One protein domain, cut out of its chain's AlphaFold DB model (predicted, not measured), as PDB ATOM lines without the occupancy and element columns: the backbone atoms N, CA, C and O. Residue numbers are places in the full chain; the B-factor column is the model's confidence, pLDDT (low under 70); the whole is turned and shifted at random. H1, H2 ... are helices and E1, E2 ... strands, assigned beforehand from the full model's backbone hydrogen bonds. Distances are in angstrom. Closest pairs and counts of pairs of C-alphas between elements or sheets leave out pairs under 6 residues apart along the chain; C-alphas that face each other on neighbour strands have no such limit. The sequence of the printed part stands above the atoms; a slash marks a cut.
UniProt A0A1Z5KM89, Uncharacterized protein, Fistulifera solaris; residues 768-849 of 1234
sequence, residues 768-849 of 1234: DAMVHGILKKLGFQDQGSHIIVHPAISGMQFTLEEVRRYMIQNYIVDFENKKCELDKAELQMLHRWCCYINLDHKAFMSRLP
ATOM      1  N   ASP A 768     -50.505 -27.997   2.034       78.19
ATOM      2  CA  ASP A 768     -49.259 -28.354   2.721       78.19
ATOM      3  C   ASP A 768     -48.635 -27.069   3.292       78.19
ATOM      4  O   ASP A 768     -48.448 -26.088   2.566       78.19
ATOM      5  N   ALA A 769     -48.302 -27.058   4.585       84.06
ATOM      6  CA  ALA A 769     -47.705 -25.901   5.251       84.06
ATOM      7  C   ALA A 769     -46.441 -25.385   4.530       84.06
ATOM      8  O   ALA A 769     -46.145 -24.190   4.589       84.06
ATOM      9  N   MET A 770     -45.735 -26.247   3.788       86.94
ATOM     10  CA  MET A 770     -44.648 -25.854   2.891       86.94
ATOM     11  C   MET A 770     -45.131 -24.989   1.716       86.94
ATOM     12  O   MET A 770     -44.530 -23.954   1.439       86.94
ATOM     13  N   VAL A 771     -46.224 -25.360   1.041       88.88
ATOM     14  CA  VAL A 771     -46.815 -24.561  -0.052       88.88
ATOM     15  C   VAL A 771     -47.349 -23.232   0.484       88.88
ATOM     16  O   VAL A 771     -47.103 -22.194  -0.127       88.88
ATOM     17  N   HIS A 772     -47.989 -23.232   1.658       90.12
ATOM     18  CA  HIS A 772     -48.435 -22.003   2.332       90.12
ATOM     19  C   HIS A 772     -47.255 -21.064   2.636       90.12
ATOM     20  O   HIS A 772     -47.289 -19.882   2.293       90.12
ATOM     21  N   GLY A 773     -46.151 -21.611   3.161       93.62
ATOM     22  CA  GLY A 773     -44.902 -20.878   3.382       93.62
ATOM     23  C   GLY A 773     -44.292 -20.293   2.101       93.62
ATOM     24  O   GLY A 773     -43.836 -19.149   2.113       93.62
ATOM     25  N   ILE A 774     -44.333 -21.027   0.986       92.94
ATOM     26  CA  ILE A 774     -43.837 -20.555  -0.318       92.94
ATOM     27  C   ILE A 774     -44.715 -19.426  -0.878       92.94
ATOM     28  O   ILE A 774     -44.187 -18.411  -1.335       92.94
ATOM     29  N   LEU A 775     -46.044 -19.555  -0.807       93.00
ATOM     30  CA  LEU A 775     -46.962 -18.479  -1.194       93.00
ATOM     31  C   LEU A 775     -46.714 -17.226  -0.336       93.00
ATOM     32  O   LEU A 775     -46.592 -16.122  -0.873       93.00
ATOM     33  N   LYS A 776     -46.514 -17.401   0.977       93.75
ATOM     34  CA  LYS A 776     -46.175 -16.312   1.898       93.75
ATOM     35  C   LYS A 776     -44.856 -15.615   1.552       93.75
ATOM     36  O   LYS A 776     -44.810 -14.388   1.588       93.75
ATOM     37  N   LYS A 777     -43.814 -16.358   1.155       94.38
ATOM     38  CA  LYS A 777     -42.562 -15.778   0.627       94.38
ATOM     39  C   LYS A 777     -42.795 -14.954  -0.640       94.38
ATOM     40  O   LYS A 777     -42.289 -13.844  -0.745       94.38
ATOM     41  N   LEU A 778     -43.603 -15.459  -1.574       90.94
ATOM     42  CA  LEU A 778     -43.935 -14.739  -2.809       90.94
ATOM     43  C   LEU A 778     -44.743 -13.453  -2.569       90.94
ATOM     44  O   LEU A 778     -44.786 -12.605  -3.459       90.94
ATOM     45  N   GLY A 779     -45.302 -13.264  -1.370       92.81
ATOM     46  CA  GLY A 779     -45.994 -12.052  -0.927       92.81
ATOM     47  C   GLY A 779     -47.474 -12.262  -0.609       92.81
ATOM     48  O   GLY A 779     -48.119 -11.338  -0.119       92.81
ATOM     49  N   PHE A 780     -48.017 -13.452  -0.864       94.25
ATOM     50  CA  PHE A 780     -49.419 -13.772  -0.616       94.25
ATOM     51  C   PHE A 780     -49.721 -13.863   0.890       94.25
ATOM     52  O   PHE A 780     -49.017 -14.533   1.645       94.25
ATOM     53  N   GLN A 781     -50.785 -13.201   1.337       92.81
ATOM     54  CA  GLN A 781     -51.222 -13.153   2.730       92.81
ATOM     55  C   GLN A 781     -52.565 -13.868   2.880       92.81
ATOM     56  O   GLN A 781     -53.538 -13.508   2.224       92.81
ATOM     57  N   ASP A 782     -52.613 -14.875   3.747       91.69
ATOM     58  CA  ASP A 782     -53.846 -15.570   4.125       91.69
ATOM     59  C   ASP A 782     -54.687 -14.680   5.055       91.69
ATOM     60  O   ASP A 782     -54.175 -14.176   6.059       91.69
ATOM     61  N   GLN A 783     -55.961 -14.479   4.712       87.50
ATOM     62  CA  GLN A 783     -56.935 -13.709   5.499       87.50
ATOM     63  C   GLN A 783     -57.971 -14.603   6.212       87.50
ATOM     64  O   GLN A 783     -59.049 -14.144   6.585       87.50
ATOM     65  N   GLY A 784     -57.641 -15.875   6.454       73.50
ATOM     66  CA  GLY A 784     -58.320 -16.721   7.442       73.50
ATOM     67  C   GLY A 784     -59.647 -17.323   6.984       73.50
ATOM     68  O   GLY A 784     -60.547 -17.508   7.800       73.50
ATOM     69  N   SER A 785     -59.798 -17.599   5.686       60.81
ATOM     70  CA  SER A 785     -61.049 -18.127   5.101       60.81
ATOM     71  C   SER A 785     -60.853 -18.805   3.731       60.81
ATOM     72  O   SER A 785     -61.736 -18.773   2.883       60.81
ATOM     73  N   HIS A 786     -59.668 -19.379   3.477       71.69
ATOM     74  CA  HIS A 786     -59.165 -19.755   2.136       71.69
ATOM     75  C   HIS A 786     -58.962 -18.571   1.166       71.69
ATOM     76  O   HIS A 786     -58.509 -18.781   0.038       71.69
ATOM     77  N   ILE A 787     -59.254 -17.344   1.610       71.88
ATOM     78  CA  ILE A 787     -58.975 -16.097   0.900       71.88
ATOM     79  C   ILE A 787     -57.511 -15.710   1.103       71.88
ATOM     80  O   ILE A 787     -57.030 -15.552   2.226       71.88
ATOM     81  N   ILE A 788     -56.820 -15.519  -0.014       85.88
ATOM     82  CA  ILE A 788     -55.410 -15.174  -0.102       85.88
ATOM     83  C   ILE A 788     -55.296 -13.856  -0.881       85.88
ATOM     84  O   ILE A 788     -55.815 -13.730  -1.987       85.88
ATOM     85  N   VAL A 789     -54.614 -12.858  -0.322       88.94
ATOM     86  CA  VAL A 789     -54.471 -11.515  -0.912       88.94
ATOM     87  C   VAL A 789     -53.008 -11.239  -1.235       88.94
ATOM     88  O   VAL A 789     -52.133 -11.502  -0.413       88.94
ATOM     89  N   HIS A 790     -52.715 -10.686  -2.413       91.94
ATOM     90  CA  HIS A 790     -51.358 -10.261  -2.766       91.94
ATOM     91  C   HIS A 790     -51.246  -8.727  -2.704       91.94
ATOM     92  O   HIS A 790     -51.975  -8.046  -3.420       91.94
ATOM     93  N   PRO A 791     -50.328  -8.138  -1.914       81.06
ATOM     94  CA  PRO A 791     -50.300  -6.693  -1.669       81.06
ATOM     95  C   PRO A 791     -49.897  -5.857  -2.895       81.06
ATOM     96  O   PRO A 791     -50.167  -4.662  -2.920       81.06
ATOM     97  N   ALA A 792     -49.288  -6.467  -3.921       81.25
ATOM     98  CA  ALA A 792     -49.036  -5.808  -5.208       81.25
ATOM     99  C   ALA A 792     -50.207  -5.929  -6.209       81.25
ATOM    100  O   ALA A 792     -50.132  -5.364  -7.295       81.25
ATOM    101  N   ILE A 793     -51.271  -6.669  -5.868       83.81
ATOM    102  CA  ILE A 793     -52.489  -6.820  -6.679       83.81
ATOM    103  C   ILE A 793     -53.664  -6.284  -5.852       83.81
ATOM    104  O   ILE A 793     -54.472  -7.029  -5.296       83.81
ATOM    105  N   SER A 794     -53.700  -4.963  -5.694       80.06
ATOM    106  CA  SER A 794     -54.700  -4.278  -4.876       80.06
ATOM    107  C   SER A 794     -56.128  -4.574  -5.353       80.06
ATOM    108  O   SER A 794     -56.417  -4.615  -6.545       80.06
ATOM    109  N   GLY A 795     -57.033  -4.793  -4.395       86.62
ATOM    110  CA  GLY A 795     -58.447  -5.074  -4.660       86.62
ATOM    111  C   GLY A 795     -58.784  -6.521  -5.042       86.62
ATOM    112  O   GLY A 795     -59.965  -6.852  -5.049       86.62
ATOM    113  N   MET A 796     -57.804  -7.398  -5.302       86.19
ATOM    114  CA  MET A 796     -58.073  -8.811  -5.607       86.19
ATOM    115  C   MET A 796     -57.893  -9.723  -4.389       86.19
ATOM    116  O   MET A 796     -56.802  -9.865  -3.832       86.19
ATOM    117  N   GLN A 797     -58.990 -10.380  -4.017       91.50
ATOM    118  CA  GLN A 797     -59.017 -11.553  -3.152       91.50
ATOM    119  C   GLN A 797     -58.992 -12.803  -4.037       91.50
ATOM    120  O   GLN A 797     -59.798 -12.914  -4.954       91.50
ATOM    121  N   PHE A 798     -58.073 -13.729  -3.772       91.25
ATOM    122  CA  PHE A 798     -57.937 -14.977  -4.520       91.25
ATOM    123  C   PHE A 798     -58.297 -16.162  -3.625       91.25
ATOM    124  O   PHE A 798     -57.749 -16.302  -2.532       91.25
ATOM    125  N   THR A 799     -59.129 -17.083  -4.104       92.75
ATOM    126  CA  THR A 799     -59.125 -18.449  -3.564       92.75
ATOM    127  C   THR A 799     -57.806 -19.151  -3.907       92.75
ATOM    128  O   THR A 799     -57.091 -18.765  -4.835       92.75
ATOM    129  N   LEU A 800     -57.482 -20.237  -3.202       85.06
ATOM    130  CA  LEU A 800     -56.286 -21.049  -3.467       85.06
ATOM    131  C   LEU A 800     -56.117 -21.447  -4.948       85.06
ATOM    132  O   LEU A 800     -55.015 -21.370  -5.495       85.06
ATOM    133  N   GLU A 801     -57.202 -21.862  -5.608       85.69
ATOM    134  CA  GLU A 801     -57.168 -22.290  -7.012       85.69
ATOM    135  C   GLU A 801     -57.113 -21.098  -7.986       85.69
ATOM    136  O   GLU A 801     -56.701 -21.251  -9.135       85.69
ATOM    137  N   GLU A 802     -57.470 -19.891  -7.547       90.69
ATOM    138  CA  GLU A 802     -57.242 -18.655  -8.304       90.69
ATOM    139  C   GLU A 802     -55.807 -18.153  -8.144       90.69
ATOM    140  O   GLU A 802     -55.226 -17.743  -9.142       90.69
ATOM    141  N   VAL A 803     -55.178 -18.287  -6.968       88.06
ATOM    142  CA  VAL A 803     -53.718 -18.102  -6.825       88.06
ATOM    143  C   VAL A 803     -52.981 -19.065  -7.760       88.06
ATOM    144  O   VAL A 803     -52.098 -18.656  -8.515       88.06
ATOM    145  N   ARG A 804     -53.382 -20.342  -7.769       85.44
ATOM    146  CA  ARG A 804     -52.793 -21.373  -8.633       85.44
ATOM    147  C   ARG A 804     -52.969 -21.048 -10.119       85.44
ATOM    148  O   ARG A 804     -51.983 -21.051 -10.859       85.44
ATOM    149  N   ARG A 805     -54.186 -20.697 -10.557       87.06
ATOM    150  CA  ARG A 805     -54.457 -20.245 -11.936       87.06
ATOM    151  C   ARG A 805     -53.682 -18.976 -12.292       87.06
ATOM    152  O   ARG A 805     -53.041 -18.960 -13.339       87.06
ATOM    153  N   TYR A 806     -53.641 -17.977 -11.410       84.56
ATOM    154  CA  TYR A 806     -52.889 -16.734 -11.597       84.56
ATOM    155  C   TYR A 806     -51.395 -17.002 -11.838       84.56
ATOM    156  O   TYR A 806     -50.823 -16.467 -12.789       84.56
ATOM    157  N   MET A 807     -50.776 -17.877 -11.037       84.31
ATOM    158  CA  MET A 807     -49.361 -18.253 -11.175       84.31
ATOM    159  C   MET A 807     -49.061 -19.035 -12.464       84.31
ATOM    160  O   MET A 807     -47.966 -18.913 -13.012       84.31
ATOM    161  N   ILE A 808     -50.024 -19.815 -12.966       80.88
ATOM    162  CA  ILE A 808     -49.918 -20.549 -14.238       80.88
ATOM    163  C   ILE A 808     -50.115 -19.611 -15.442       80.88
ATOM    164  O   ILE A 808     -49.381 -19.710 -16.425       80.88
ATOM    165  N   GLN A 809     -51.095 -18.705 -15.375       79.81
ATOM    166  CA  GLN A 809     -51.466 -17.791 -16.460       79.81
ATOM    167  C   GLN A 809     -50.426 -16.690 -16.676       79.81
ATOM    168  O   GLN A 809     -49.978 -16.481 -17.800       79.81
ATOM    169  N   ASN A 810     -50.001 -16.012 -15.607       71.31
ATOM    170  CA  ASN A 810     -49.159 -14.814 -15.694       71.31
ATOM    171  C   ASN A 810     -47.655 -15.126 -15.821       71.31
ATOM    172  O   ASN A 810     -46.847 -14.226 -15.603       71.31
ATOM    173  N   TYR A 811     -47.308 -16.396 -16.120       59.16
ATOM    174  CA  TYR A 811     -45.961 -16.990 -16.235       59.16
ATOM    175  C   TYR A 811     -44.896 -16.160 -15.510       59.16
ATOM    176  O   TYR A 811     -44.105 -15.451 -16.129       59.16
ATOM    177  N   ILE A 812     -45.018 -16.180 -14.180       52.56
ATOM    178  CA  ILE A 812     -44.792 -15.034 -13.293       52.56
ATOM    179  C   ILE A 812     -43.570 -14.204 -13.740       52.56
ATOM    180  O   ILE A 812     -42.428 -14.614 -13.554       52.56
ATOM    181  N   VAL A 813     -43.782 -13.019 -14.319       43.72
ATOM    182  CA  VAL A 813     -42.659 -12.142 -14.727       43.72
ATOM    183  C   VAL A 813     -41.858 -11.696 -13.495       43.72
ATOM    184  O   VAL A 813     -40.630 -11.659 -13.516       43.72
ATOM    185  N   ASP A 814     -42.543 -11.522 -12.362       49.97
ATOM    186  CA  ASP A 814     -41.919 -11.344 -11.050       49.97
ATOM    187  C   ASP A 814     -41.266 -12.610 -10.464       49.97
ATOM    188  O   ASP A 814     -40.586 -12.504  -9.445       49.97
ATOM    189  N   PHE A 815     -41.375 -13.799 -11.082       57.06
ATOM    190  CA  PHE A 815     -40.553 -14.946 -10.672       57.06
ATOM    191  C   PHE A 815     -39.097 -14.651 -10.958       57.06
ATOM    192  O   PHE A 815     -38.267 -14.927 -10.111       57.06
ATOM    193  N   GLU A 816     -38.747 -14.112 -12.126       56.12
ATOM    194  CA  GLU A 816     -37.327 -13.942 -12.456       56.12
ATOM    195  C   GLU A 816     -36.659 -12.915 -11.525       56.12
ATOM    196  O   GLU A 816     -35.476 -13.052 -11.217       56.12
ATOM    197  N   ASN A 817     -37.460 -12.008 -10.953       62.97
ATOM    198  CA  ASN A 817     -37.089 -11.107  -9.862       62.97
ATOM    199  C   ASN A 817     -37.035 -11.819  -8.483       62.97
ATOM    200  O   ASN A 817     -36.023 -11.738  -7.788       62.97
ATOM    201  N   LYS A 818     -38.097 -12.540  -8.075       63.19
ATOM    202  CA  LYS A 818     -38.245 -13.153  -6.729       63.19
ATOM    203  C   LYS A 818     -37.677 -14.568  -6.567       63.19
ATOM    204  O   LYS A 818     -37.599 -15.090  -5.460       63.19
ATOM    205  N   LYS A 819     -37.223 -15.217  -7.638       61.31
ATOM    206  CA  LYS A 819     -36.593 -16.556  -7.633       61.31
ATOM    207  C   LYS A 819     -35.276 -16.591  -6.852       61.31
ATOM    208  O   LYS A 819     -34.794 -17.668  -6.527       61.31
ATOM    209  N   CYS A 820     -34.725 -15.427  -6.514       71.19
ATOM    210  CA  CYS A 820     -33.632 -15.267  -5.558       71.19
ATOM    211  C   CYS A 820     -34.048 -15.534  -4.093       71.19
ATOM    212  O   CYS A 820     -33.177 -15.756  -3.257       71.19
ATOM    213  N   GLU A 821     -35.350 -15.511  -3.773       78.31
ATOM    214  CA  GLU A 821     -35.915 -15.659  -2.416       78.31
ATOM    215  C   GLU A 821     -36.435 -17.086  -2.122       78.31
ATOM    216  O   GLU A 821     -36.615 -17.466  -0.958       78.31
ATOM    217  N   LEU A 822     -36.667 -17.882  -3.176       87.31
ATOM    218  CA  LEU A 822     -37.051 -19.294  -3.098       87.31
ATOM    219  C   LEU A 822     -35.845 -20.198  -3.360       87.31
ATOM    220  O   LEU A 822     -35.135 -20.026  -4.350       87.31
ATOM    221  N   ASP A 823     -35.644 -21.211  -2.518       90.50
ATOM    222  CA  ASP A 823     -34.611 -22.212  -2.777       90.50
ATOM    223  C   ASP A 823     -35.026 -23.225  -3.867       90.50
ATOM    224  O   ASP A 823     -36.158 -23.261  -4.357       90.50
ATOM    225  N   LYS A 824     -34.082 -24.074  -4.288       81.56
ATOM    226  CA  LYS A 824     -34.301 -25.050  -5.365       81.56
ATOM    227  C   LYS A 824     -35.353 -26.120  -5.022       81.56
ATOM    228  O   LYS A 824     -35.994 -26.630  -5.940       81.56
ATOM    229  N   ALA A 825     -35.510 -26.489  -3.753       83.31
ATOM    230  CA  ALA A 825     -36.513 -27.446  -3.298       83.31
ATOM    231  C   ALA A 825     -37.897 -26.787  -3.198       83.31
ATOM    232  O   ALA A 825     -38.873 -27.367  -3.670       83.31
ATOM    233  N   GLU A 826     -37.972 -25.553  -2.695       88.94
ATOM    234  CA  GLU A 826     -39.193 -24.736  -2.700       88.94
ATOM    235  C   GLU A 826     -39.711 -24.513  -4.127       88.94
ATOM    236  O   GLU A 826     -40.877 -24.778  -4.418       88.94
ATOM    237  N   LEU A 827     -38.823 -24.137  -5.055       83.94
ATOM    238  CA  LEU A 827     -39.139 -23.982  -6.476       83.94
ATOM    239  C   LEU A 827     -39.686 -25.285  -7.091       83.94
ATOM    240  O   LEU A 827     -40.622 -25.257  -7.890       83.94
ATOM    241  N   GLN A 828     -39.130 -26.441  -6.705       80.12
ATOM    242  CA  GLN A 828     -39.597 -27.757  -7.156       80.12
ATOM    243  C   GLN A 828     -40.932 -28.171  -6.526       80.12
ATOM    244  O   GLN A 828     -41.745 -28.791  -7.210       80.12
ATOM    245  N   MET A 829     -41.181 -27.845  -5.258       82.56
ATOM    246  CA  MET A 829     -42.456 -28.132  -4.590       82.56
ATOM    247  C   MET A 829     -43.584 -27.258  -5.131       82.56
ATOM    248  O   MET A 829     -44.657 -27.774  -5.433       82.56
ATOM    249  N   LEU A 830     -43.314 -25.975  -5.375       84.56
ATOM    250  CA  LEU A 830     -44.248 -25.070  -6.034       84.56
ATOM    251  C   LEU A 830     -44.572 -25.527  -7.465       84.56
ATOM    252  O   LEU A 830     -45.738 -25.615  -7.838       84.56
ATOM    253  N   HIS A 831     -43.552 -25.907  -8.243       78.06
ATOM    254  CA  HIS A 831     -43.742 -26.490  -9.573       78.06
ATOM    255  C   HIS A 831     -44.587 -27.773  -9.518       78.06
ATOM    256  O   HIS A 831     -45.502 -27.942 -10.318       78.06
ATOM    257  N   ARG A 832     -44.320 -28.678  -8.563       79.12
ATOM    258  CA  ARG A 832     -45.129 -29.892  -8.355       79.12
ATOM    259  C   ARG A 832     -46.583 -29.556  -8.033       79.12
ATOM    260  O   ARG A 832     -47.461 -30.140  -8.653       79.12
ATOM    261  N   TRP A 833     -46.837 -28.608  -7.133       86.31
ATOM    262  CA  TRP A 833     -48.188 -28.171  -6.764       86.31
ATOM    263  C   TRP A 833     -48.954 -27.552  -7.949       86.31
ATOM    264  O   TRP A 833     -50.114 -27.895  -8.193       86.31
ATOM    265  N   CYS A 834     -48.295 -26.736  -8.777       81.62
ATOM    266  CA  CYS A 834     -48.876 -26.260 -10.034       81.62
ATOM    267  C   CYS A 834     -49.181 -27.421 -11.004       81.62
ATOM    268  O   CYS A 834     -50.264 -27.460 -11.594       81.62
ATOM    269  N   CYS A 835     -48.279 -28.400 -11.138       74.69
ATOM    270  CA  CYS A 835     -48.446 -29.544 -12.041       74.69
ATOM    271  C   CYS A 835     -49.444 -30.615 -11.569       74.69
ATOM    272  O   CYS A 835     -49.999 -31.295 -12.423       74.69
ATOM    273  N   TYR A 836     -49.692 -30.786 -10.265       58.03
ATOM    274  CA  TYR A 836     -50.342 -31.992  -9.710       58.03
ATOM    275  C   TYR A 836     -51.765 -32.280 -10.232       58.03
ATOM    276  O   TYR A 836     -52.204 -33.423 -10.191       58.03
ATOM    277  N   ILE A 837     -52.467 -31.270 -10.763       52.41
ATOM    278  CA  ILE A 837     -53.805 -31.411 -11.380       52.41
ATOM    279  C   ILE A 837     -53.783 -31.056 -12.890       52.41
ATOM    280  O   ILE A 837     -54.778 -31.198 -13.589       52.41
ATOM    281  N   ASN A 838     -52.638 -30.622 -13.434       46.56
ATOM    282  CA  ASN A 838     -52.468 -30.358 -14.868       46.56
ATOM    283  C   ASN A 838     -51.884 -31.593 -15.564       46.56
ATOM    284  O   ASN A 838     -50.667 -31.754 -15.663       46.56
ATOM    285  N   LEU A 839     -52.769 -32.443 -16.093       36.84
ATOM    286  CA  LEU A 839     -52.414 -33.690 -16.787       36.84
ATOM    287  C   LEU A 839     -51.581 -33.489 -18.074       36.84
ATOM    288  O   LEU A 839     -51.011 -34.456 -18.577       36.84
ATOM    289  N   ASP A 840     -51.447 -32.260 -18.591       45.47
ATOM    290  CA  ASP A 840     -50.615 -31.951 -19.763       45.47
ATOM    291  C   ASP A 840     -49.261 -31.293 -19.410       45.47
ATOM    292  O   ASP A 840     -48.971 -30.126 -19.698       45.47
ATOM    293  N   HIS A 841     -48.368 -32.106 -18.844       41.03
ATOM    294  CA  HIS A 841     -46.946 -31.782 -18.666       41.03
ATOM    295  C   HIS A 841     -46.218 -31.481 -20.002       41.03
ATOM    296  O   HIS A 841     -45.154 -30.855 -20.024       41.03
ATOM    297  N   LYS A 842     -46.777 -31.910 -21.143       39.94
ATOM    298  CA  LYS A 842     -46.160 -31.825 -22.474       39.94
ATOM    299  C   LYS A 842     -46.369 -30.445 -23.105       39.94
ATOM    300  O   LYS A 842     -45.416 -29.888 -23.655       39.94
ATOM    301  N   ALA A 843     -47.557 -29.856 -22.956       42.59
ATOM    302  CA  ALA A 843     -47.825 -28.461 -23.301       42.59
ATOM    303  C   ALA A 843     -46.920 -27.506 -22.509       42.59
ATOM    304  O   ALA A 843     -46.305 -26.616 -23.101       42.59
ATOM    305  N   PHE A 844     -46.751 -27.720 -21.201       40.41
ATOM    306  CA  PHE A 844     -45.843 -26.912 -20.376       40.41
ATOM    307  C   PHE A 844     -44.395 -26.940 -20.901       40.41
ATOM    308  O   PHE A 844     -43.834 -25.899 -21.245       40.41
ATOM    309  N   MET A 845     -43.821 -28.136 -21.075       37.84
ATOM    310  CA  MET A 845     -42.444 -28.309 -21.566       37.84
ATOM    311  C   MET A 845     -42.211 -27.753 -22.982       37.84
ATOM    312  O   MET A 845     -41.074 -27.449 -23.343       37.84
ATOM    313  N   SER A 846     -43.264 -27.586 -23.791       37.94
ATOM    314  CA  SER A 846     -43.163 -27.014 -25.142       37.94
ATOM    315  C   SER A 846     -42.929 -25.496 -25.181       37.94
ATOM    316  O   SER A 846     -42.493 -24.985 -26.213       37.94
ATOM    317  N   ARG A 847     -43.197 -24.781 -24.076       35.00
ATOM    318  CA  ARG A 847     -43.135 -23.308 -23.989       35.00
ATOM    319  C   ARG A 847     -41.767 -22.763 -23.552       35.00
ATOM    320  O   ARG A 847     -41.565 -21.553 -23.563       35.00
ATOM    321  N   LEU A 848     -40.818 -23.632 -23.192       28.95
ATOM    322  CA  LEU A 848     -39.471 -23.223 -22.780       28.95
ATOM    323  C   LEU A 848     -38.665 -22.636 -23.964       28.95
ATOM    324  O   LEU A 848     -38.593 -23.273 -25.023       28.95
ATOM    325  N   PRO A 849     -38.004 -21.467 -23.811       29.78
ATOM    326  CA  PRO A 849     -37.198 -20.870 -24.874       29.78
ATOM    327  C   PRO A 849     -36.053 -21.777 -25.344       29.78
ATOM    328  O   PRO A 849     -35.198 -22.201 -24.566       29.78
TER     329      PRO A 849
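What this domain is: This is residues 768 to 849 of the 1234 residues of an uncharacterized protein of Fistulifera solaris (UniProt A0A1Z5KM89). What is the main shape? H4, the longest helix, is set at about right angles to two shorter helices, touching H1 and coming close to H2, while a small strand hairpin of E1 and E2 lies at one end of the longest axis and H5 near the other. Residues 836 to 843, of which 841 to 843 belong to H5, stick out. What is the make-up? The 82 printed residues hold five named helices and two strands, in the order H1 E1 E2 H2 H3 H4 H5, mostly helix with one antiparallel sheet, E1 - E2; the whole is compact, with a radius of gyration of the C-alphas of 12.8 A and spans of 36 by 26 by 24 A.

How they stand to each other: How do the strands pair? E1, residues 787 to 789, and E2, residues 797 to 799, form an antiparallel hairpin at 133 degrees, with N 788 and O 798 within hydrogen-bond range at 2.8 A. Which helices come next? H2, residues 800 to 809, has its closest C-alpha to E1 at Leu 800, 6.8 A from that of Ile 788. H4, residues 824 to 835, is close to H2 but not clearly touching, about perpendicular at 81 degrees, the closest C-alphas being those of Arg 804 and Cys 834, 6.4 A apart. What lies beyond? H1, residues 769 to 778, touches H4, about perpendicular at 78 degrees, the closest C-alphas being those of Val 771 and Leu 830, 6.5 A apart. H3, residues 813 to 818, is close to H1 but not clearly touching, with the C-alphas of Leu 778 and Lys 818 closest at 7.1 A; H5, residues 841 to 846, stands likewise to H4, with those of Cys 835 and His 841 closest at 7.2 A. Every O i to N i+4 pair is within hydrogen-bond range in H1, H2, H4 and H5, but 1 of 2 in H3.

Where its parts are: How long are the elements? From first to last C-alpha, H4 measures 16.3 A, H1 14.3 A and H2 14.2 A. Where are the anchors? H1 begins at C-alpha 769, (-47.705, -25.901, 5.251), and H5 ends at C-alpha 846, (-43.163, -27.014, -25.142).

The domain as a whole: How far does it reach? The two C-alphas farthest apart, those of Gly 784 and Pro 849, are 38.8 A apart; the printed part has no cut and no long link. Where is confidence low? The pLDDT is under 70 at residue 785, residues 811 to 819 and residues 836 to 849.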